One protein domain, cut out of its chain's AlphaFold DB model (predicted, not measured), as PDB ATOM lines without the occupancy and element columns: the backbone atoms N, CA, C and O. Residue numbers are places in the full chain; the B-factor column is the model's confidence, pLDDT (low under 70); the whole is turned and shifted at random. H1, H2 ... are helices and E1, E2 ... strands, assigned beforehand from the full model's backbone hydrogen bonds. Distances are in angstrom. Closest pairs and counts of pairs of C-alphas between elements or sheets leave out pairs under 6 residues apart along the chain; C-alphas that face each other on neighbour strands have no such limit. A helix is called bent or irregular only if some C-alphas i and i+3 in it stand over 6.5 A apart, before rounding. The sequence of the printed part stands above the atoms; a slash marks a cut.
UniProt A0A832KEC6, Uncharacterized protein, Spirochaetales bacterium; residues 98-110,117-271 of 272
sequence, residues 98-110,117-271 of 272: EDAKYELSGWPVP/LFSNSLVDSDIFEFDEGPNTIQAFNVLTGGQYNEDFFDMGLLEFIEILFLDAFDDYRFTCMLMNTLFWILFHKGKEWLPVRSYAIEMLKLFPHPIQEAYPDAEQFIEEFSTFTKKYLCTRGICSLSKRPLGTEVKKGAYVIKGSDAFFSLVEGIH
ATOM      1  N   GLU A  98     176.069 159.655 203.206       92.19
ATOM      2  CA  GLU A  98     176.426 158.263 202.916       92.19
ATOM      3  C   GLU A  98     175.305 157.464 202.231       92.19
ATOM      4  O   GLU A  98     175.582 156.476 201.533       92.19
ATOM      5  N   ASP A  99     174.065 157.928 202.390       94.62
ATOM      6  CA  ASP A  99     172.842 157.296 201.919       94.62
ATOM      7  C   ASP A  99     172.225 157.947 200.691       94.62
ATOM      8  O   ASP A  99     171.340 157.352 200.079       94.62
ATOM      9  N   ALA A 100     172.746 159.092 200.250       93.12
ATOM     10  CA  ALA A 100     172.285 159.774 199.039       93.12
ATOM     11  C   ALA A 100     172.255 158.845 197.805       93.12
ATOM     12  O   ALA A 100     171.409 158.968 196.924       93.12
ATOM     13  N   LYS A 101     173.153 157.850 197.750       94.75
ATOM     14  CA  LYS A 101     173.206 156.836 196.678       94.75
ATOM     15  C   LYS A 101     172.035 155.843 196.670       94.75
ATOM     16  O   LYS A 101     171.888 155.107 195.698       94.75
ATOM     17  N   TYR A 102     171.278 155.754 197.760       96.00
ATOM     18  CA  TYR A 102     170.131 154.859 197.898       96.00
ATOM     19  C   TYR A 102     168.802 155.561 197.628       96.00
ATOM     20  O   TYR A 102     167.787 154.874 197.544       96.00
ATOM     21  N   GLU A 103     168.792 156.885 197.474       94.38
ATOM     22  CA  GLU A 103     167.576 157.616 197.134       94.38
ATOM     23  C   GLU A 103     167.028 157.177 195.776       94.38
ATOM     24  O   GLU A 103     167.758 157.057 194.786       94.38
ATOM     25  N   LEU A 104     165.716 156.954 195.723       92.69
ATOM     26  CA  LEU A 104     165.051 156.555 194.491       92.69
ATOM     27  C   LEU A 104     164.563 157.784 193.733       92.69
ATOM     28  O   LEU A 104     163.875 158.650 194.271       92.69
ATOM     29  N   SER A 105     164.877 157.830 192.440       87.56
ATOM     30  CA  SER A 105     164.405 158.876 191.534       87.56
ATOM     31  C   SER A 105     163.324 158.356 190.583       87.56
ATOM     32  O   SER A 105     163.290 157.181 190.206       87.56
ATOM     33  N   GLY A 106     162.420 159.253 190.185       80.75
ATOM     34  CA  GLY A 106     161.438 158.987 189.130       80.75
ATOM     35  C   GLY A 106     160.327 158.002 189.499       80.75
ATOM     36  O   GLY A 106     159.750 157.401 188.596       80.75
ATOM     37  N   TRP A 107     160.031 157.809 190.787       85.31
ATOM     38  CA  TRP A 107     158.798 157.149 191.223       85.31
ATOM     39  C   TRP A 107     157.751 158.206 191.610       85.31
ATOM     40  O   TRP A 107     158.121 159.271 192.117       85.31
ATOM     41  N   PRO A 108     156.457 157.974 191.335       88.00
ATOM     42  CA  PRO A 108     155.419 158.937 191.669       88.00
ATOM     43  C   PRO A 108     155.206 158.930 193.180       88.00
ATOM     44  O   PRO A 108     154.682 157.972 193.743       88.00
ATOM     45  N   VAL A 109     155.624 159.999 193.853       87.94
ATOM     46  CA  VAL A 109     155.357 160.165 195.283       87.94
ATOM     47  C   VAL A 109     153.839 160.322 195.467       87.94
ATOM     48  O   VAL A 109     153.270 161.246 194.875       87.94
ATOM     49  N   PRO A 110     153.168 159.482 196.280       89.62
ATOM     50  CA  PRO A 110     151.717 159.528 196.415       89.62
ATOM     51  C   PRO A 110     151.287 160.889 196.982       89.62
ATOM     52  O   PRO A 110     151.968 161.430 197.868       89.62
ATOM     53  N   LEU A 117     145.167 156.788 202.941       91.75
ATOM     54  CA  LEU A 117     144.656 155.436 202.732       91.75
ATOM     55  C   LEU A 117     145.696 154.370 203.097       91.75
ATOM     56  O   LEU A 117     145.349 153.209 203.254       91.75
ATOM     57  N   PHE A 118     146.971 154.742 203.275       94.75
ATOM     58  CA  PHE A 118     148.043 153.775 203.528       94.75
ATOM     59  C   PHE A 118     147.896 153.079 204.889       94.75
ATOM     60  O   PHE A 118     148.503 152.042 205.102       94.75
ATOM     61  N   SER A 119     147.082 153.606 205.808       92.38
ATOM     62  CA  SER A 119     146.769 152.942 207.079       92.38
ATOM     63  C   SER A 119     145.665 151.878 206.986       92.38
ATOM     64  O   SER A 119     145.286 151.341 208.024       92.38
ATOM     65  N   ASN A 120     145.110 151.626 205.797       93.88
ATOM     66  CA  ASN A 120     144.069 150.622 205.579       93.88
ATOM     67  C   ASN A 120     144.685 149.235 205.311       93.88
ATOM     68  O   ASN A 120     145.838 149.136 204.879       93.88
ATOM     69  N   SER A 121     143.903 148.183 205.546       94.06
ATOM     70  CA  SER A 121     144.205 146.807 205.126       94.06
ATOM     71  C   SER A 121     144.384 146.718 203.602       94.06
ATOM     72  O   SER A 121     143.912 147.576 202.851       94.06
ATOM     73  N   LEU A 122     145.064 145.672 203.131       93.00
ATOM     74  CA  LEU A 122     145.022 145.263 201.728       93.00
ATOM     75  C   LEU A 122     143.630 144.749 201.352       93.00
ATOM     76  O   LEU A 122     143.173 145.023 200.247       93.00
ATOM     77  N   VAL A 123     142.956 144.044 202.268       88.88
ATOM     78  CA  VAL A 123     141.602 143.504 202.037       88.88
ATOM     79  C   VAL A 123     140.592 144.616 201.722       88.88
ATOM     80  O   VAL A 123     139.765 144.456 200.829       88.88
ATOM     81  N   ASP A 124     140.699 145.765 202.397       87.94
ATOM     82  CA  ASP A 124     139.862 146.951 202.163       87.94
ATOM     83  C   ASP A 124     140.632 148.052 201.405       87.94
ATOM     84  O   ASP A 124     140.433 149.250 201.641       87.94
ATOM     85  N   SER A 125     141.579 147.671 200.539       88.81
ATOM     86  CA  SER A 125     142.422 148.650 199.853       88.81
ATOM     87  C   SER A 125     141.641 149.433 198.803       88.81
ATOM     88  O   SER A 125     141.192 148.894 197.798       88.81
ATOM     89  N   ASP A 126     141.593 150.752 198.980       88.12
ATOM     90  CA  ASP A 126     141.168 151.699 197.942       88.12
ATOM     91  C   ASP A 126     142.343 152.143 197.042       88.12
ATOM     92  O   ASP A 126     142.196 153.037 196.206       88.12
ATOM     93  N   ILE A 127     143.547 151.596 197.255       92.69
ATOM     94  CA  ILE A 127     144.769 152.019 196.556       92.69
ATOM     95  C   ILE A 127     145.087 151.066 195.410       92.69
ATOM     96  O   ILE A 127     145.395 151.530 194.312       92.69
ATOM     97  N   PHE A 128     145.038 149.763 195.672       95.06
ATOM     98  CA  PHE A 128     145.512 148.719 194.771       95.06
ATOM     99  C   PHE A 128     144.367 147.828 194.305       95.06
ATOM    100  O   PHE A 128     143.461 147.523 195.073       95.06
ATOM    101  N   GLU A 129     144.469 147.367 193.062       94.19
ATOM    102  CA  GLU A 129     143.632 146.298 192.525       94.19
ATOM    103  C   GLU A 129     144.385 144.970 192.664       94.19
ATOM    104  O   GLU A 129     145.534 144.863 192.215       94.19
ATOM    105  N   PHE A 130     143.755 143.984 193.308       94.50
ATOM    106  CA  PHE A 130     144.364 142.688 193.607       94.50
ATOM    107  C   PHE A 130     143.677 141.533 192.869       94.50
ATOM    108  O   PHE A 130     142.450 141.437 192.884       94.50
ATOM    109  N   ASP A 131     144.471 140.615 192.306       92.50
ATOM    110  CA  ASP A 131     144.012 139.325 191.774       92.50
ATOM    111  C   ASP A 131     144.527 138.159 192.630       92.50
ATOM    112  O   ASP A 131     145.695 137.768 192.562       92.50
ATOM    113  N   GLU A 132     143.630 137.559 193.416       89.56
ATOM    114  CA  GLU A 132     143.869 136.317 194.169       89.56
ATOM    115  C   GLU A 132     143.446 135.061 193.381       89.56
ATOM    116  O   GLU A 132     143.179 133.997 193.942       89.56
ATOM    117  N   GLY A 133     143.360 135.171 192.054       88.62
ATOM    118  CA  GLY A 133     142.965 134.092 191.169       88.62
ATOM    119  C   GLY A 133     143.960 132.922 191.106       88.62
ATOM    120  O   GLY A 133     145.085 132.974 191.620       88.62
ATOM    121  N   PRO A 134     143.585 131.831 190.406       87.94
ATOM    122  CA  PRO A 134     144.388 130.609 190.338       87.94
ATOM    123  C   PRO A 134     145.814 130.819 189.814       87.94
ATOM    124  O   PRO A 134     146.731 130.120 190.244       87.94
ATOM    125  N   ASN A 135     146.012 131.779 188.904       88.44
ATOM    126  CA  ASN A 135     147.324 132.082 188.333       88.44
ATOM    127  C   ASN A 135     148.263 132.696 189.378       88.44
ATOM    128  O   ASN A 135     149.409 132.259 189.499       88.44
ATOM    129  N   THR A 136     147.771 133.655 190.166       90.19
ATOM    130  CA  THR A 136     148.524 134.268 191.264       90.19
ATOM    131  C   THR A 136     148.877 133.227 192.315       90.19
ATOM    132  O   THR A 136     150.052 133.058 192.644       90.19
ATOM    133  N   ILE A 137     147.896 132.438 192.763       89.31
ATOM    134  CA  ILE A 137     148.119 131.351 193.726       89.31
ATOM    135  C   ILE A 137     149.170 130.358 193.206       89.31
ATOM    136  O   ILE A 137     150.076 129.948 193.938       89.31
ATOM    137  N   GLN A 138     149.098 129.986 191.926       88.69
ATOM    138  CA  GLN A 138     150.083 129.102 191.315       88.69
ATOM    139  C   GLN A 138     151.485 129.730 191.306       88.69
ATOM    140  O   GLN A 138     152.453 129.037 191.628       88.69
ATOM    141  N   ALA A 139     151.615 131.019 190.984       88.94
ATOM    142  CA  ALA A 139     152.897 131.720 191.002       88.94
ATOM    143  C   ALA A 139     153.527 131.725 192.408       88.94
ATOM    144  O   ALA A 139     154.716 131.423 192.553       88.94
ATOM    145  N   PHE A 140     152.728 131.977 193.449       90.00
ATOM    146  CA  PHE A 140     153.169 131.889 194.845       90.00
ATOM    147  C   PHE A 140     153.617 130.477 195.226       90.00
ATOM    148  O   PHE A 140     154.697 130.294 195.794       90.00
ATOM    149  N   ASN A 141     152.831 129.464 194.867       89.19
ATOM    150  CA  ASN A 141     153.147 128.070 195.164       89.19
ATOM    151  C   ASN A 141     154.438 127.603 194.482       89.19
ATOM    152  O   ASN A 141     155.244 126.912 195.104       89.19
ATOM    153  N   VAL A 142     154.687 128.015 193.236       89.56
ATOM    154  CA  VAL A 142     155.933 127.690 192.526       89.56
ATOM    155  C   VAL A 142     157.149 128.305 193.222       89.56
ATOM    156  O   VAL A 142     158.151 127.618 193.413       89.56
ATOM    157  N   LEU A 143     157.071 129.574 193.634       88.25
ATOM    158  CA  LEU A 143     158.197 130.264 194.276       88.25
ATOM    159  C   LEU A 143     158.485 129.767 195.696       88.25
ATOM    160  O   LEU A 143     159.639 129.768 196.123       88.25
ATOM    161  N   THR A 144     157.454 129.344 196.423       87.94
ATOM    162  CA  THR A 144     157.563 128.894 197.820       87.94
ATOM    163  C   THR A 144     157.696 127.376 197.959       87.94
ATOM    164  O   THR A 144     157.824 126.867 199.070       87.94
ATOM    165  N   GLY A 145     157.654 126.631 196.848       85.88
ATOM    166  CA  GLY A 145     157.611 125.168 196.867       85.88
ATOM    167  C   GLY A 145     156.340 124.604 197.514       85.88
ATOM    168  O   GLY A 145     156.367 123.485 198.020       85.88
ATOM    169  N   GLY A 146     155.254 125.383 197.540       84.31
ATOM    170  CA  GLY A 146     153.971 125.021 198.147       84.31
ATOM    171  C   GLY A 146     153.963 125.014 199.678       84.31
ATOM    172  O   GLY A 146     152.998 124.541 200.268       84.31
ATOM    173  N   GLN A 147     155.013 125.525 200.330       87.94
ATOM    174  CA  GLN A 147     155.173 125.435 201.785       87.94
ATOM    175  C   GLN A 147     154.065 126.152 202.575       87.94
ATOM    176  O   GLN A 147     153.769 125.738 203.690       87.94
ATOM    177  N   TYR A 148     153.474 127.205 202.005       84.94
ATOM    178  CA  TYR A 148     152.493 128.072 202.674       84.94
ATOM    179  C   TYR A 148     151.077 127.924 202.100       84.94
ATOM    180  O   TYR A 148     150.222 128.762 202.354       84.94
ATOM    181  N   ASN A 149     150.829 126.888 201.291       81.69
ATOM    182  CA  ASN A 149     149.560 126.734 200.574       81.69
ATOM    183  C   ASN A 149     148.366 126.552 201.522       81.69
ATOM    184  O   ASN A 149     147.282 127.029 201.224       81.69
ATOM    185  N   GLU A 150     148.565 125.877 202.657       81.81
ATOM    186  CA  GLU A 150     147.522 125.731 203.682       81.81
ATOM    187  C   GLU A 150     147.229 127.073 204.372       81.81
ATOM    188  O   GLU A 150     146.064 127.400 204.575       81.81
ATOM    189  N   ASP A 151     148.261 127.882 204.639       82.00
ATOM    190  CA  ASP A 151     148.126 129.143 205.378       82.00
ATOM    191  C   ASP A 151     147.199 130.133 204.659       82.00
ATOM    192  O   ASP A 151     146.284 130.681 205.268       82.00
ATOM    193  N   PHE A 152     147.394 130.349 203.354       82.06
ATOM    194  CA  PHE A 152     146.548 131.280 202.599       82.06
ATOM    195  C   PHE A 152     145.284 130.634 202.010       82.06
ATOM    196  O   PHE A 152     144.415 131.363 201.535       82.06
ATOM    197  N   PHE A 153     145.139 129.303 202.023       80.44
ATOM    198  CA  PHE A 153     143.893 128.659 201.580       80.44
ATOM    199  C   PHE A 153     142.719 129.008 202.503       80.44
ATOM    200  O   PHE A 153     141.609 129.228 202.020       80.44
ATOM    201  N   ASP A 154     142.971 129.093 203.811       79.81
ATOM    202  CA  ASP A 154     141.928 129.348 204.808       79.81
ATOM    203  C   ASP A 154     141.581 130.840 204.958       79.81
ATOM    204  O   ASP A 154     140.423 131.168 205.221       79.81
ATOM    205  N   MET A 155     142.554 131.743 204.782       87.69
ATOM    206  CA  MET A 155     142.391 133.181 205.069       87.69
ATOM    207  C   MET A 155     142.511 134.106 203.851       87.69
ATOM    208  O   MET A 155     142.189 135.285 203.925       87.69
ATOM    209  N   GLY A 156     142.944 133.587 202.704       90.69
ATOM    210  CA  GLY A 156     143.280 134.410 201.546       90.69
ATOM    211  C   GLY A 156     144.723 134.915 201.586       90.69
ATOM    212  O   GLY A 156     145.392 134.960 202.622       90.69
ATOM    213  N   LEU A 157     145.232 135.268 200.412       91.88
ATOM    214  CA  LEU A 157     146.616 135.671 200.202       91.88
ATOM    215  C   LEU A 157     146.876 137.093 200.714       91.88
ATOM    216  O   LEU A 157     147.958 137.354 201.240       91.88
ATOM    217  N   LEU A 158     145.902 137.999 200.602       94.31
ATOM    218  CA  LEU A 158     146.017 139.359 201.139       94.31
ATOM    219  C   LEU A 158     146.127 139.364 202.667       94.31
ATOM    220  O   LEU A 158     147.062 139.959 203.203       94.31
ATOM    221  N   GLU A 159     145.239 138.644 203.358       93.75
ATOM    222  CA  GLU A 159     145.284 138.515 204.820       93.75
ATOM    223  C   GLU A 159     146.576 137.819 205.274       93.75
ATOM    224  O   GLU A 159     147.242 138.278 206.203       93.75
ATOM    225  N   PHE A 160     147.006 136.774 204.557       93.56
ATOM    226  CA  PHE A 160     148.293 136.130 204.808       93.56
ATOM    227  C   PHE A 160     149.463 137.122 204.727       93.56
ATOM    228  O   PHE A 160     150.327 137.129 205.604       93.56
ATOM    229  N   ILE A 161     149.502 137.979 203.699       94.94
ATOM    230  CA  ILE A 161     150.552 138.993 203.550       94.94
ATOM    231  C   ILE A 161     150.492 140.012 204.687       94.94
ATOM    232  O   ILE A 161     151.544 140.331 205.242       94.94
ATOM    233  N   GLU A 162     149.305 140.496 205.057       94.88
ATOM    234  CA  GLU A 162     149.129 141.412 206.191       94.88
ATOM    235  C   GLU A 162     149.717 140.834 207.480       94.88
ATOM    236  O   GLU A 162     150.469 141.517 208.180       94.88
ATOM    237  N   ILE A 163     149.458 139.554 207.750       93.69
ATOM    238  CA  ILE A 163     149.988 138.856 208.924       93.69
ATOM    239  C   ILE A 163     151.516 138.812 208.913       93.69
ATOM    240  O   ILE A 163     152.124 139.006 209.962       93.69
ATOM    241  N   LEU A 164     152.169 138.652 207.752       94.69
ATOM    242  CA  LEU A 164     153.637 138.701 207.691       94.69
ATOM    243  C   LEU A 164     154.182 140.026 208.233       94.69
ATOM    244  O   LEU A 164     155.224 140.034 208.888       94.69
ATOM    245  N   PHE A 165     153.510 141.136 207.926       96.44
ATOM    246  CA  PHE A 165     153.901 142.448 208.421       96.44
ATOM    247  C   PHE A 165     153.533 142.623 209.900       96.44
ATOM    248  O   PHE A 165     154.359 143.131 210.653       96.44
ATOM    249  N   LEU A 166     152.353 142.172 210.332       94.06
ATOM    250  CA  LEU A 166     151.922 142.259 211.736       94.06
ATOM    251  C   LEU A 166     152.791 141.413 212.675       94.06
ATOM    252  O   LEU A 166     153.044 141.805 213.807       94.06
ATOM    253  N   ASP A 167     153.321 140.290 212.191       93.06
ATOM    254  CA  ASP A 167     154.301 139.474 212.915       93.06
ATOM    255  C   ASP A 167     155.644 140.196 213.119       93.06
ATOM    256  O   ASP A 167     156.456 139.785 213.954       93.06
ATOM    257  N   ALA A 168     155.927 141.217 212.306       93.12
ATOM    258  CA  ALA A 168     157.179 141.962 212.329       93.12
ATOM    259  C   ALA A 168     157.061 143.333 213.006       93.12
ATOM    260  O   ALA A 168     158.078 143.838 213.474       93.12
ATOM    261  N   PHE A 169     155.865 143.922 213.058       93.50
ATOM    262  CA  PHE A 169     155.630 145.280 213.543       93.50
ATOM    263  C   PHE A 169     154.368 145.331 214.425       93.50
ATOM    264  O   PHE A 169     153.303 144.874 214.025       93.50
ATOM    265  N   ASP A 170     154.477 145.910 215.626       78.69
ATOM    266  CA  ASP A 170     153.461 145.750 216.684       78.69
ATOM    267  C   ASP A 170     152.172 146.585 216.500       78.69
ATOM    268  O   ASP A 170     151.105 146.197 216.980       78.69
ATOM    269  N   ASP A 171     152.231 147.752 215.843       90.56
ATOM    270  CA  ASP A 171     151.059 148.625 215.659       90.56
ATOM    271  C   ASP A 171     150.388 148.387 214.301       90.56
ATOM    272  O   ASP A 171     151.011 148.555 213.255       90.56
ATOM    273  N   TYR A 172     149.094 148.048 214.303       91.38
ATOM    274  CA  TYR A 172     148.351 147.697 213.086       91.38
ATOM    275  C   TYR A 172     148.378 148.805 212.022       91.38
ATOM    276  O   TYR A 172     148.670 148.548 210.858       91.38
ATOM    277  N   ARG A 173     148.126 150.066 212.401       90.38
ATOM    278  CA  ARG A 173     148.051 151.173 211.429       90.38
ATOM    279  C   ARG A 173     149.420 151.524 210.864       90.38
ATOM    280  O   ARG A 173     149.536 151.825 209.677       90.38
ATOM    281  N   PHE A 174     150.440 151.504 211.713       92.69
ATOM    282  CA  PHE A 174     151.832 151.667 211.329       92.69
ATOM    283  C   PHE A 174     152.266 150.561 210.363       92.69
ATOM    284  O   PHE A 174     152.842 150.846 209.315       92.69
ATOM    285  N   THR A 175     151.897 149.321 210.669       95.44
ATOM    286  CA  THR A 175     152.163 148.136 209.851       95.44
ATOM    287  C   THR A 175     151.523 148.251 208.472       95.44
ATOM    288  O   THR A 175     152.216 148.118 207.460       95.44
ATOM    289  N   CYS A 176     150.231 148.591 208.414       96.44
ATOM    290  CA  CYS A 176     149.534 148.867 207.161       96.44
ATOM    291  C   CYS A 176     150.238 149.964 206.360       96.44
ATOM    292  O   CYS A 176     150.438 149.816 205.154       96.44
ATOM    293  N   MET A 177     150.681 151.035 207.025       96.06
ATOM    294  CA  MET A 177     151.388 152.136 206.372       96.06
ATOM    295  C   MET A 177     152.715 151.688 205.751       96.06
ATOM    296  O   MET A 177     152.977 152.025 204.592       96.06
ATOM    297  N   LEU A 178     153.521 150.887 206.453       97.31
ATOM    298  CA  LEU A 178     154.758 150.328 205.900       97.31
ATOM    299  C   LEU A 178     154.483 149.397 204.715       97.31
ATOM    300  O   LEU A 178     155.137 149.509 203.677       97.31
ATOM    301  N   MET A 179     153.495 148.516 204.850       97.69
ATOM    302  CA  MET A 179     153.098 147.562 203.818       97.69
ATOM    303  C   MET A 179     152.617 148.264 202.545       97.69
ATOM    304  O   MET A 179     153.177 148.031 201.473       97.69
ATOM    305  N   ASN A 180     151.648 149.176 202.656       97.44
ATOM    306  CA  ASN A 180     151.132 149.936 201.518       97.44
ATOM    307  C   ASN A 180     152.225 150.807 200.880       97.44
ATOM    308  O   ASN A 180     152.293 150.915 199.655       97.44
ATOM    309  N   THR A 181     153.140 151.371 201.681       97.00
ATOM    310  CA  THR A 181     154.295 152.105 201.140       97.00
ATOM    311  C   THR A 181     155.223 151.189 200.351       97.00
ATOM    312  O   THR A 181     155.660 151.557 199.260       97.00
ATOM    313  N   LEU A 182     155.510 149.987 200.860       97.69
ATOM    314  CA  LEU A 182     156.332 149.020 200.140       97.69
ATOM    315  C   LEU A 182     155.675 148.612 198.824       97.69
ATOM    316  O   LEU A 182     156.342 148.624 197.792       97.69
ATOM    317  N   PHE A 183     154.385 148.277 198.860       97.25
ATOM    318  CA  PHE A 183     153.612 147.875 197.687       97.25
ATOM    319  C   PHE A 183     153.606 148.975 196.632       97.25
ATOM    320  O   PHE A 183     153.866 148.699 195.463       97.25
ATOM    321  N   TRP A 184     153.434 150.232 197.043       96.81
ATOM    322  CA  TRP A 184     153.494 151.377 196.141       96.81
ATOM    323  C   TRP A 184     154.861 151.494 195.455       96.81
ATOM    324  O   TRP A 184     154.951 151.618 194.230       96.81
ATOM    325  N   ILE A 185     155.954 151.421 196.224       96.69
ATOM    326  CA  ILE A 185     157.308 151.508 195.658       96.69
ATOM    327  C   ILE A 185     157.585 150.298 194.753       96.69
ATOM    328  O   ILE A 185     158.118 150.470 193.657       96.69
ATOM    329  N   LEU A 186     157.203 149.082 195.155       96.94
ATOM    330  CA  LEU A 186     157.377 147.869 194.348       96.94
ATOM    331  C   LEU A 186     156.559 147.907 193.054       96.94
ATOM    332  O   LEU A 186     157.070 147.519 192.005       96.94
ATOM    333  N   PHE A 187     155.335 148.425 193.088       95.75
ATOM    334  CA  PHE A 187     154.506 148.563 191.896       95.75
ATOM    335  C   PHE A 187     155.179 149.464 190.850       95.75
ATOM    336  O   PHE A 187     155.261 149.114 189.672       95.75
ATOM    337  N   HIS A 188     155.748 150.597 191.278       95.00
ATOM    338  CA  HIS A 188     156.365 151.561 190.362       95.00
ATOM    339  C   HIS A 188     157.828 151.268 190.004       95.00
ATOM    340  O   HIS A 188     158.271 151.614 188.908       95.00
ATOM    341  N   LYS A 189     158.598 150.675 190.921       95.12
ATOM    342  CA  LYS A 189     160.057 150.504 190.803       95.12
ATOM    343  C   LYS A 189     160.553 149.094 191.078       95.12
ATOM    344  O   LYS A 189     161.699 148.784 190.766       95.12
ATOM    345  N   GLY A 190     159.701 148.203 191.566       94.38
ATOM    346  CA  GLY A 190     160.067 146.841 191.948       94.38
ATOM    347  C   GLY A 190     160.419 145.917 190.786       94.38
ATOM    348  O   GLY A 190     160.770 144.775 191.037       94.38
ATOM    349  N   LYS A 191     160.348 146.355 189.521       95.50
ATOM    350  CA  LYS A 191     160.934 145.599 188.397       95.50
ATOM    351  C   LYS A 191     162.455 145.759 188.331       95.50
ATOM    352  O   LYS A 191     163.138 144.913 187.754       95.50
ATOM    353  N   GLU A 192     162.979 146.832 188.918       96.06
ATOM    354  CA  GLU A 192     164.405 147.116 189.016       96.06
ATOM    355  C   GLU A 192     165.012 146.394 190.230       96.06
ATOM    356  O   GLU A 192     164.372 146.203 191.265       96.06
ATOM    357  N   TRP A 193     166.276 145.991 190.106       97.69
ATOM    358  CA  TRP A 193     167.038 145.411 191.206       97.69
ATOM    359  C   TRP A 193     167.584 146.531 192.093       97.69
ATOM    360  O   TRP A 193     168.584 147.161 191.749       97.69
ATOM    361  N   LEU A 194     166.944 146.763 193.241       97.62
ATOM    362  CA  LEU A 194     167.257 147.872 194.144       97.62
ATOM    363  C   LEU A 194     167.663 147.384 195.546       97.62
ATOM    364  O   LEU A 194     167.143 146.366 196.017       97.62
ATOM    365  N   PRO A 195     168.590 148.076 196.237       98.25
ATOM    366  CA  PRO A 195     168.923 147.775 197.626       98.25
ATOM    367  C   PRO A 195     167.705 147.906 198.543       98.25
ATOM    368  O   PRO A 195     166.924 148.841 198.398       98.25
ATOM    369  N   VAL A 196     167.567 147.030 199.541       98.44
ATOM    370  CA  VAL A 196     166.461 147.122 200.517       98.44
ATOM    371  C   VAL A 196     166.467 148.453 201.272       98.44
ATOM    372  O   VAL A 196     165.414 149.030 201.535       98.44
ATOM    373  N   ARG A 197     167.657 148.998 201.532       98.38
ATOM    374  CA  ARG A 197     167.852 150.316 202.139       98.38
ATOM    375  C   ARG A 197     167.198 151.448 201.349       98.38
ATOM    376  O   ARG A 197     166.705 152.384 201.964       98.38
ATOM    377  N   SER A 198     167.129 151.345 200.021       98.00
ATOM    378  CA  SER A 198     166.433 152.334 199.193       98.00
ATOM    379  C   SER A 198     164.944 152.412 199.526       98.00
ATOM    380  O   SER A 198     164.409 153.504 199.683       98.00
ATOM    381  N   TYR A 199     164.283 151.268 199.713       98.00
ATOM    382  CA  TYR A 199     162.871 151.229 200.101       98.00
ATOM    383  C   TYR A 199     162.660 151.828 201.499       98.00
ATOM    384  O   TYR A 199     161.762 152.645 201.682       98.00
ATOM    385  N   ALA A 200     163.525 151.487 202.461       98.06
ATOM    386  CA  ALA A 200     163.454 152.023 203.822       98.06
ATOM    387  C   ALA A 200     163.664 153.549 203.871       98.06
ATOM    388  O   ALA A 200     162.943 154.250 204.580       98.06
ATOM    389  N   ILE A 201     164.605 154.085 203.087       97.31
ATOM    390  CA  ILE A 201     164.843 155.534 202.994       97.31
ATOM    391  C   ILE A 201     163.628 156.254 202.410       97.31
ATOM    392  O   ILE A 201     163.219 157.289 202.931       97.31
ATOM    393  N   GLU A 202     163.010 155.712 201.361       96.44
ATOM    394  CA  GLU A 202     161.808 156.327 200.795       96.44
ATOM    395  C   GLU A 202     160.609 156.248 201.759       96.44
ATOM    396  O   GLU A 202     159.836 157.204 201.834       96.44
ATOM    397  N   MET A 203     160.494 155.192 202.575       96.75
ATOM    398  CA  MET A 203     159.521 155.130 203.677       96.75
ATOM    399  C   MET A 203     159.767 156.225 204.721       96.75
ATOM    400  O   MET A 203     158.839 156.957 205.062       96.75
ATOM    401  N   LEU A 204     161.016 156.396 205.173       95.69
ATOM    402  CA  LEU A 204     161.415 157.452 206.114       95.69
ATOM    403  C   LEU A 204     161.139 158.856 205.562       95.69
ATOM    404  O   LEU A 204     160.679 159.733 206.291       95.69
ATOM    405  N   LYS A 205     161.366 159.080 204.263       93.31
ATOM    406  CA  LYS A 205     161.040 160.349 203.591       93.31
ATOM    407  C   LYS A 205     159.534 160.590 203.516       93.31
ATOM    408  O   LYS A 205     159.094 161.736 203.625       93.31
ATOM    409  N   LEU A 206     158.742 159.538 203.301       92.38
ATOM    410  CA  LEU A 206     157.299 159.649 203.101       92.38
ATOM    411  C   LEU A 206     156.526 159.797 204.419       92.38
ATOM    412  O   LEU A 206     155.593 160.605 204.484       92.38
ATOM    413  N   PHE A 207     156.940 159.060 205.453       92.69
ATOM    414  CA  PHE A 207     156.316 159.010 206.776       92.69
ATOM    415  C   PHE A 207     157.353 159.153 207.906       92.69
ATOM    416  O   PHE A 207     157.486 158.260 208.745       92.69
ATOM    417  N   PRO A 208     158.064 160.295 207.982       91.50
ATOM    418  CA  PRO A 208     159.131 160.492 208.960       91.50
ATOM    419  C   PRO A 208     158.621 160.402 210.397       91.50
ATOM    420  O   PRO A 208     159.186 159.664 211.190       91.50
ATOM    421  N   HIS A 209     157.523 161.091 210.728       88.94
ATOM    422  CA  HIS A 209     157.026 161.140 212.105       88.94
ATOM    423  C   HIS A 209     156.590 159.768 212.644       88.94
ATOM    424  O   HIS A 209     157.108 159.387 213.688       88.94
ATOM    425  N   PRO A 210     155.696 158.998 211.982       90.44
ATOM    426  CA  PRO A 210     155.295 157.694 212.514       90.44
ATOM    427  C   PRO A 210     156.470 156.725 212.678       90.44
ATOM    428  O   PRO A 210     156.523 155.989 213.655       90.44
ATOM    429  N   ILE A 211     157.428 156.740 211.742       93.69
ATOM    430  CA  ILE A 211     158.594 155.852 211.813       93.69
ATOM    431  C   ILE A 211     159.547 156.301 212.917       93.69
ATOM    432  O   ILE A 211     159.978 155.466 213.696       93.69
ATOM    433  N   GLN A 212     159.846 157.596 213.035       91.12
ATOM    434  CA  GLN A 212     160.762 158.107 214.062       91.12
ATOM    435  C   GLN A 212     160.184 158.043 215.481       91.12
ATOM    436  O   GLN A 212     160.939 157.988 216.449       91.12
ATOM    437  N   GLU A 213     158.856 158.039 215.617       90.69
ATOM    438  CA  GLU A 213     158.179 157.806 216.894       90.69
ATOM    439  C   GLU A 213     158.377 156.361 217.381       90.69
ATOM    440  O   GLU A 213     158.675 156.151 218.555       90.69
ATOM    441  N   ALA A 214     158.280 155.381 216.477       91.81
ATOM    442  CA  ALA A 214     158.541 153.973 216.783       91.81
ATOM    443  C   ALA A 214     160.048 153.645 216.860       91.81
ATOM    444  O   ALA A 214     160.475 152.840 217.686       91.81
ATOM    445  N   TYR A 215     160.857 154.306 216.031       93.25
ATOM    446  CA  TYR A 215     162.295 154.091 215.874       93.25
ATOM    447  C   TYR A 215     163.048 155.424 215.962       93.25
ATOM    448  O   TYR A 215     163.299 156.067 214.940       93.25
ATOM    449  N   PRO A 216     163.475 155.839 217.168       89.62
ATOM    450  CA  PRO A 216     164.248 157.069 217.332       89.62
ATOM    451  C   PRO A 216     165.559 157.084 216.527       89.62
ATOM    452  O   PRO A 216     166.043 158.153 216.160       89.62
ATOM    453  N   ASP A 217     166.123 155.903 216.250       92.94
ATOM    454  CA  ASP A 217     167.271 155.711 215.362       92.94
ATOM    455  C   ASP A 217     166.819 155.128 214.012       92.94
ATOM    456  O   ASP A 217     166.307 154.009 213.931       92.94
ATOM    457  N   ALA A 218     167.054 155.878 212.932       93.88
ATOM    458  CA  ALA A 218     166.723 155.449 211.577       93.88
ATOM    459  C   ALA A 218     167.497 154.189 211.149       93.88
ATOM    460  O   ALA A 218     166.956 153.378 210.396       93.88
ATOM    461  N   GLU A 219     168.723 153.976 211.645       95.88
ATOM    462  CA  GLU A 219     169.471 152.749 211.344       95.88
ATOM    463  C   GLU A 219     168.801 151.513 211.932       95.88
ATOM    464  O   GLU A 219     168.804 150.460 211.295       95.88
ATOM    465  N   GLN A 220     168.193 151.641 213.116       96.56
ATOM    466  CA  GLN A 220     167.454 150.546 213.734       96.56
ATOM    467  C   GLN A 220     166.268 150.141 212.856       96.56
ATOM    468  O   GLN A 220     166.110 148.957 212.557       96.56
ATOM    469  N   PHE A 221     165.494 151.118 212.370       97.25
ATOM    470  CA  PHE A 221     164.407 150.855 211.426       97.25
ATOM    471  C   PHE A 221     164.916 150.174 210.148       97.25
ATOM    472  O   PHE A 221     164.341 149.181 209.705       97.25
ATOM    473  N   ILE A 222     166.013 150.666 209.561       98.06
ATOM    474  CA  ILE A 222     166.570 150.089 208.331       98.06
ATOM    475  C   ILE A 222     167.042 148.645 208.558       98.06
ATOM    476  O   ILE A 222     166.763 147.784 207.723       98.06
ATOM    477  N   GLU A 223     167.738 148.354 209.661       98.25
ATOM    478  CA  GLU A 223     168.187 146.998 210.007       98.25
ATOM    479  C   GLU A 223     167.001 146.041 210.211       98.25
ATOM    480  O   GLU A 223     167.022 144.905 209.715       98.25
ATOM    481  N   GLU A 224     165.954 146.501 210.895       97.81
ATOM    482  CA  GLU A 224     164.753 145.720 211.189       97.81
ATOM    483  C   GLU A 224     163.931 145.445 209.929       97.81
ATOM    484  O   GLU A 224     163.703 144.281 209.586       97.81
ATOM    485  N   PHE A 225     163.608 146.488 209.158       98.38
ATOM    486  CA  PHE A 225     162.925 146.370 207.870       98.38
ATOM    487  C   PHE A 225     163.702 145.473 206.898       98.38
ATOM    488  O   PHE A 225     163.136 144.639 206.182       98.38
ATOM    489  N   SER A 226     165.028 145.596 206.897       98.50
ATOM    490  CA  SER A 226     165.907 144.770 206.080       98.50
ATOM    491  C   SER A 226     165.898 143.299 206.497       98.50
ATOM    492  O   SER A 226     165.848 142.401 205.647       98.50
ATOM    493  N   THR A 227     165.914 143.022 207.797       98.19
ATOM    494  CA  THR A 227     165.830 141.658 208.324       98.19
ATOM    495  C   THR A 227     164.470 141.041 208.014       98.19
ATOM    496  O   THR A 227     164.415 139.911 207.515       98.19
ATOM    497  N   PHE A 228     163.397 141.801 208.226       98.12
ATOM    498  CA  PHE A 228     162.029 141.438 207.874       98.12
ATOM    499  C   PHE A 228     161.908 141.075 206.389       98.12
ATOM    500  O   PHE A 228     161.494 139.964 206.053       98.12
ATOM    501  N   THR A 229     162.376 141.951 205.498       98.31
ATOM    502  CA  THR A 229     162.297 141.760 204.043       98.31
ATOM    503  C   THR A 229     162.956 140.454 203.603       98.31
ATOM    504  O   THR A 229     162.389 139.692 202.817       98.31
ATOM    505  N   LYS A 230     164.140 140.132 204.135       97.50
ATOM    506  CA  LYS A 230     164.816 138.869 203.813       97.50
ATOM    507  C   LYS A 230     164.081 137.675 204.409       97.50
ATOM    508  O   LYS A 230     163.942 136.654 203.739       97.50
ATOM    509  N   LYS A 231     163.714 137.759 205.691       95.50
ATOM    510  CA  LYS A 231     163.204 136.619 206.459       95.50
ATOM    511  C   LYS A 231     161.792 136.238 206.038       95.50
ATOM    512  O   LYS A 231     161.524 135.043 205.967       95.50
ATOM    513  N   TYR A 232     160.940 137.216 205.742       95.50
ATOM    514  CA  TYR A 232     159.529 137.025 205.422       95.50
ATOM    515  C   TYR A 232     159.270 137.263 203.934       95.50
ATOM    516  O   TYR A 232     158.988 136.313 203.213       95.50
ATOM    517  N   LEU A 233     159.459 138.480 203.426       96.88
ATOM    518  CA  LEU A 233     159.025 138.809 202.060       96.88
ATOM    519  C   LEU A 233     159.742 137.996 200.974       96.88
ATOM    520  O   LEU A 233     159.112 137.531 200.026       96.88
ATOM    521  N   CYS A 234     161.052 137.778 201.112       95.62
ATOM    522  CA  CYS A 234     161.810 137.002 200.129       95.62
ATOM    523  C   CYS A 234     161.523 135.496 200.199       95.62
ATOM    524  O   CYS A 234     161.616 134.807 199.190       95.62
ATOM    525  N   THR A 235     161.205 134.962 201.379       91.50
ATOM    526  CA  THR A 235     160.955 133.521 201.556       91.50
ATOM    527  C   THR A 235     159.505 133.141 201.272       91.50
ATOM    528  O   THR A 235     159.257 132.008 200.878       91.50
ATOM    529  N   ARG A 236     158.561 134.084 201.409       91.69
ATOM    530  CA  ARG A 236     157.144 133.921 201.041       91.69
ATOM    531  C   ARG A 236     156.852 134.341 199.596       91.69
ATOM    532  O   ARG A 236     155.702 134.424 199.194       91.69
ATOM    533  N   GLY A 237     157.892 134.600 198.804       91.62
ATOM    534  CA  GLY A 237     157.748 134.840 197.373       91.62
ATOM    535  C   GLY A 237     157.179 136.208 197.000       91.62
ATOM    536  O   GLY A 237     156.789 136.365 195.855       91.62
ATOM    537  N   ILE A 238     157.169 137.202 197.894       96.12
ATOM    538  CA  ILE A 238     156.794 138.597 197.573       96.12
ATOM    539  C   ILE A 238     157.946 139.313 196.863       96.12
ATOM    540  O   ILE A 238     157.770 139.980 195.845       96.12
ATOM    541  N   CYS A 239     159.161 139.121 197.372       97.81
ATOM    542  CA  CYS A 239     160.377 139.691 196.804       97.81
ATOM    543  C   CYS A 239     161.297 138.584 196.287       97.81
ATOM    544  O   CYS A 239     161.347 137.481 196.822       97.81
ATOM    545  N   SER A 240     162.080 138.891 195.259       97.19
ATOM    546  CA  SER A 240     163.180 138.046 194.791       97.19
ATOM    547  C   SER A 240     164.517 138.593 195.272       97.19
ATOM    548  O   SER A 240     164.714 139.805 195.320       97.19
ATOM    549  N   LEU A 241     165.462 137.700 195.572       97.19
ATOM    550  CA  LEU A 241     166.848 138.041 195.894       97.19
ATOM    551  C   LEU A 241     167.727 137.933 194.647       97.19
ATOM    552  O   LEU A 241     167.689 136.925 193.946       97.19
ATOM    553  N   SER A 242     168.572 138.936 194.411       96.75
ATOM    554  CA  SER A 242     169.547 138.904 193.304       96.75
ATOM    555  C   SER A 242     170.629 137.839 193.514       96.75
ATOM    556  O   SER A 242     171.119 137.226 192.570       96.75
ATOM    557  N   LYS A 243     171.009 137.626 194.775       96.12
ATOM    558  CA  LYS A 243     171.963 136.621 195.254       96.12
ATOM    559  C   LYS A 243     171.717 136.373 196.741       96.12
ATOM    560  O   LYS A 243     171.083 137.185 197.414       96.12
ATOM    561  N   ARG A 244     172.278 135.291 197.289       96.12
ATOM    562  CA  ARG A 244     172.249 135.031 198.737       96.12
ATOM    563  C   ARG A 244     173.037 136.123 199.485       96.12
ATOM    564  O   ARG A 244     174.243 136.217 199.266       96.12
ATOM    565  N   PRO A 245     172.403 136.908 200.376       96.75
ATOM    566  CA  PRO A 245     173.076 138.022 201.035       96.75
ATOM    567  C   PRO A 245     173.840 137.581 202.286       96.75
ATOM    568  O   PRO A 245     173.384 136.711 203.043       96.75
ATOM    569  N   LEU A 246     174.974 138.235 202.530       96.69
ATOM    570  CA  LEU A 246     175.755 138.110 203.759       96.69
ATOM    571  C   LEU A 246     175.033 138.774 204.936       96.69
ATOM    572  O   LEU A 246     174.275 139.724 204.757       96.69
ATOM    573  N   GLY A 247     175.302 138.322 206.165       96.56
ATOM    574  CA  GLY A 247     174.696 138.914 207.369       96.56
ATOM    575  C   GLY A 247     174.967 140.418 207.508       96.56
ATOM    576  O   GLY A 247     174.088 141.167 207.915       96.56
ATOM    577  N   THR A 248     176.145 140.878 207.083       96.94
ATOM    578  CA  THR A 248     176.514 142.302 207.073       96.94
ATOM    579  C   THR A 248     175.754 143.111 206.021       96.94
ATOM    580  O   THR A 248     175.404 144.258 206.286       96.94
ATOM    581  N   GLU A 249     175.471 142.532 204.849       97.38
ATOM    582  CA  GLU A 249     174.623 143.160 203.826       97.38
ATOM    583  C   GLU A 249     173.175 143.261 204.325       97.38
ATOM    584  O   GLU A 249     172.529 144.278 204.090       97.38
ATOM    585  N   VAL A 250     172.685 142.247 205.051       97.69
ATOM    586  CA  VAL A 250     171.350 142.260 205.673       97.69
ATOM    587  C   VAL A 250     171.256 143.334 206.739       97.69
ATOM    588  O   VAL A 250     170.376 144.176 206.657       97.69
ATOM    589  N   LYS A 251     172.199 143.382 207.679       97.44
ATOM    590  CA  LYS A 251     172.204 144.407 208.727       97.44
ATOM    591  C   LYS A 251     172.163 145.834 208.161       97.44
ATOM    592  O   LYS A 251     171.485 146.691 208.698       97.44
ATOM    593  N   LYS A 252     172.852 146.071 207.041       97.06
ATOM    594  CA  LYS A 252     172.914 147.389 206.388       97.06
ATOM    595  C   LYS A 252     171.806 147.649 205.364       97.06
ATOM    596  O   LYS A 252     171.827 148.702 204.741       97.06
ATOM    597  N   GLY A 253     170.919 146.694 205.076       97.88
ATOM    598  CA  GLY A 253     169.967 146.813 203.957       97.88
ATOM    599  C   GLY A 253     170.623 146.942 202.576       97.88
ATOM    600  O   GLY A 253     170.001 147.409 201.628       97.88
ATOM    601  N   ALA A 254     171.890 146.546 202.439       97.81
ATOM    602  CA  ALA A 254     172.677 146.749 201.224       97.81
ATOM    603  C   ALA A 254     172.465 145.652 200.168       97.81
ATOM    604  O   ALA A 254     172.946 145.776 199.042       97.81
ATOM    605  N   TYR A 255     171.781 144.558 200.520       98.44
ATOM    606  CA  TYR A 255     171.438 143.529 199.546       98.44
ATOM    607  C   TYR A 255     170.279 143.968 198.656       98.44
ATOM    608  O   TYR A 255     169.468 144.814 199.023       98.44
ATOM    609  N   VAL A 256     170.230 143.369 197.470       98.44
ATOM    610  CA  VAL A 256     169.418 143.854 196.359       98.44
ATOM    611  C   VAL A 256     168.265 142.900 196.080       98.44
ATOM    612  O   VAL A 256     168.486 141.693 195.899       98.44
ATOM    613  N   ILE A 257     167.064 143.469 196.018       98.62
ATOM    614  CA  ILE A 257     165.800 142.783 195.759       98.62
ATOM    615  C   ILE A 257     165.065 143.391 194.565       98.62
ATOM    616  O   ILE A 257     165.365 144.501 194.129       98.62
ATOM    617  N   LYS A 258     164.071 142.659 194.078       97.75
ATOM    618  CA  LYS A 258     163.010 143.162 193.205       97.75
ATOM    619  C   LYS A 258     161.683 142.516 193.621       97.75
ATOM    620  O   LYS A 258     161.709 141.495 194.312       97.75
ATOM    621  N   GLY A 259     160.551 143.055 193.185       97.69
ATOM    622  CA  GLY A 259     159.262 142.365 193.266       97.69
ATOM    623  C   GLY A 259     159.316 141.049 192.491       97.69
ATOM    624  O   GLY A 259     159.935 140.968 191.424       97.69
ATOM    625  N   SER A 260     158.745 139.991 193.057       96.62
ATOM    626  CA  SER A 260     158.660 138.701 192.377       96.62
ATOM    627  C   SER A 260     157.596 138.718 191.277       96.62
ATOM    628  O   SER A 260     156.726 139.589 191.236       96.62
ATOM    629  N   ASP A 261     157.620 137.704 190.416       92.69
ATOM    630  CA  ASP A 261     156.557 137.518 189.426       92.69
ATOM    631  C   ASP A 261     155.201 137.234 190.101       92.69
ATOM    632  O   ASP A 261     154.160 137.610 189.571       92.69
ATOM    633  N   ALA A 262     155.206 136.646 191.303       93.12
ATOM    634  CA  ALA A 262     153.998 136.420 192.090       93.12
ATOM    635  C   ALA A 262     153.416 137.731 192.645       93.12
ATOM    636  O   ALA A 262     152.211 137.940 192.557       93.12
ATOM    637  N   PHE A 263     154.259 138.661 193.112       96.00
ATOM    638  CA  PHE A 263     153.818 140.007 193.493       96.00
ATOM    639  C   PHE A 263     153.173 140.744 192.313       96.00
ATOM    640  O   PHE A 263     152.107 141.329 192.463       96.00
ATOM    641  N   PHE A 264     153.781 140.686 191.124       95.06
ATOM    642  CA  PHE A 264     153.220 141.338 189.934       95.06
ATOM    643  C   PHE A 264     152.018 140.610 189.323       95.06
ATOM    644  O   PHE A 264     151.342 141.195 188.484       95.06
ATOM    645  N   SER A 265     151.766 139.359 189.712       92.94
ATOM    646  CA  SER A 265     150.506 138.671 189.400       92.94
ATOM    647  C   SER A 265     149.409 139.067 190.391       92.94
ATOM    648  O   SER A 265     148.257 139.166 190.007       92.94
ATOM    649  N   LEU A 266     149.780 139.342 191.646       94.75
ATOM    650  CA  LEU A 266     148.856 139.780 192.688       94.75
ATOM    651  C   LEU A 266     148.379 141.220 192.488       94.75
ATOM    652  O   LEU A 266     147.198 141.479 192.653       94.75
ATOM    653  N   VAL A 267     149.277 142.166 192.198       94.88
ATOM    654  CA  VAL A 267     148.941 143.600 192.115       94.88
ATOM    655  C   VAL A 267     148.760 144.018 190.655       94.88
ATOM    656  O   VAL A 267     149.742 144.304 189.964       94.88
ATOM    657  N   GLU A 268     147.514 144.071 190.186       88.94
ATOM    658  CA  GLU A 268     147.182 144.346 188.780       88.94
ATOM    659  C   GLU A 268     147.220 145.841 188.442       88.94
ATOM    660  O   GLU A 268     147.589 146.233 187.329       88.94
ATOM    661  N   GLY A 269     146.874 146.692 189.410       89.69
ATOM    662  CA  GLY A 269     146.667 148.115 189.168       89.69
ATOM    663  C   GLY A 269     146.653 148.986 190.421       89.69
ATOM    664  O   GLY A 269     146.769 148.513 191.551       89.69
ATOM    665  N   ILE A 270     146.521 150.293 190.185       88.94
ATOM    666  CA  ILE A 270     146.310 151.329 191.204       88.94
ATOM    667  C   ILE A 270     145.049 152.112 190.823       88.94
ATOM    668  O   ILE A 270     144.900 152.508 189.667       88.94
ATOM    669  N   HIS A 271     144.159 152.356 191.787       79.81
ATOM    670  CA  HIS A 271     142.882 153.054 191.574       79.81
ATOM    671  C   HIS A 271     142.985 154.593 191.588       79.81
ATOM    672  O   HIS A 271     142.017 155.273 191.239       79.81
TER     673      HIS A 271
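Overview. This is residues 98 to 110 and 117 to 271 of the 272 residues of an uncharacterized protein of Spirochaetales bacterium (UniProt A0A832KEC6). A compact body of crossed helices is built round the long helix H5, with two small two-stranded sheets, E2-E3 and E1-E4, near the last part of H5. H6 crosses H5 and H8 crosses H6, while H4 packs on the first part of H5; H1 lies at one end of the longest axis, H2 and H3 at the other. The printed part has 168 residues with ten named helices and four named strands, in the order H1 E1 H2 H3 H4 H5 H6 H7 H8 E2 H9 E3 H10 E4. The class is mostly helix, and both sheets are antiparallel. The outline is rounded, 44 by 34 by 31 A, with a radius of gyration of the C-alphas of 15.0 A.

Arrangement. E2, residues 239 to 241, and E3, residues 256 to 259, are antiparallel neighbours at 146 degrees; N 240 and O 258, 2.8 A apart, are within hydrogen-bond range. The closest C-alphas of E3 and H5, residues 172 to 189, are those of Gly 259 and Leu 186, 5.9 A apart. H5 touches H6, residues 196 to 206, with residues 178 to 185 alone, at a steep tilt of 65 degrees, opposite ways; closest are C-alphas 181 and 203, 6.5 A. H6 touches H8, residues 218 to 233, at a steep tilt of 56 degrees (C-alphas 200 and 222, 5.8 A). H8 touches H9, residues 247 to 251, with residues 223 to 230 alone (C-alphas 223 and 251, 4.9 A). H6 only just touches H1, residues 98 to 102, with 3 pairs of C-alphas within 8 A; the closest are 198 and 102, 4.7 A. H7, residues 208 to 214, is close to but not clearly touching H5 (C-alphas 210 and 174, 7.1 A). H5 touches H4, residues 157 to 166, with residues 172 to 179 alone, at a steep tilt of 62 degrees (C-alphas 175 and 165, 6.1 A). H3, residues 149 to 155, and H4 only just touch, with 3 pairs, only at the corner (C-alphas 152 and 160, 5.6 A). H2, residues 134 to 144, touches H10, residues 261 to 266, at a steep tilt of 39 degrees (C-alphas 139 and 262, 4.9 A). E1, residues 128 to 130, and E4, residues 267 to 270, are antiparallel neighbours at 152 degrees; N 268 and O 129 are 2.9 A apart, within hydrogen-bond range. Every O i to N i+4 pair is within range in H2 and H4 to H10; H1 has 0 of 1 and H3 1 of 3, beside 1 of 2 and 1 of 4 O i to N i+3 pairs.

Along the chain. H5 is 25.3 A from first to last C-alpha, H8 20.7 A, H6 15.7 A, H2 15.2 A and H4 14.3 A. H1 begins at C-alpha 98, (176.426, 158.263, 202.916), and is irregular, C-alphas 98 and 101 being 7.2 A apart. H5 begins at C-alpha 172, (148.351, 147.697, 213.086), and E4 ends at C-alpha 270, (146.310, 151.329, 191.204).

Size, cuts and confidence. The two C-alphas farthest apart, those of Glu 98 and Asp 154, are 45.1 A apart. Residues 111 to 116 are not printed, with 10.3 A between C-alphas 110 and 117; the link across the cut joins H1 to E1. Of the links printed whole, H5 to H6 is short, the others tight. The mean pLDDT of the printed part is 93.2, and no printed residue is under 70.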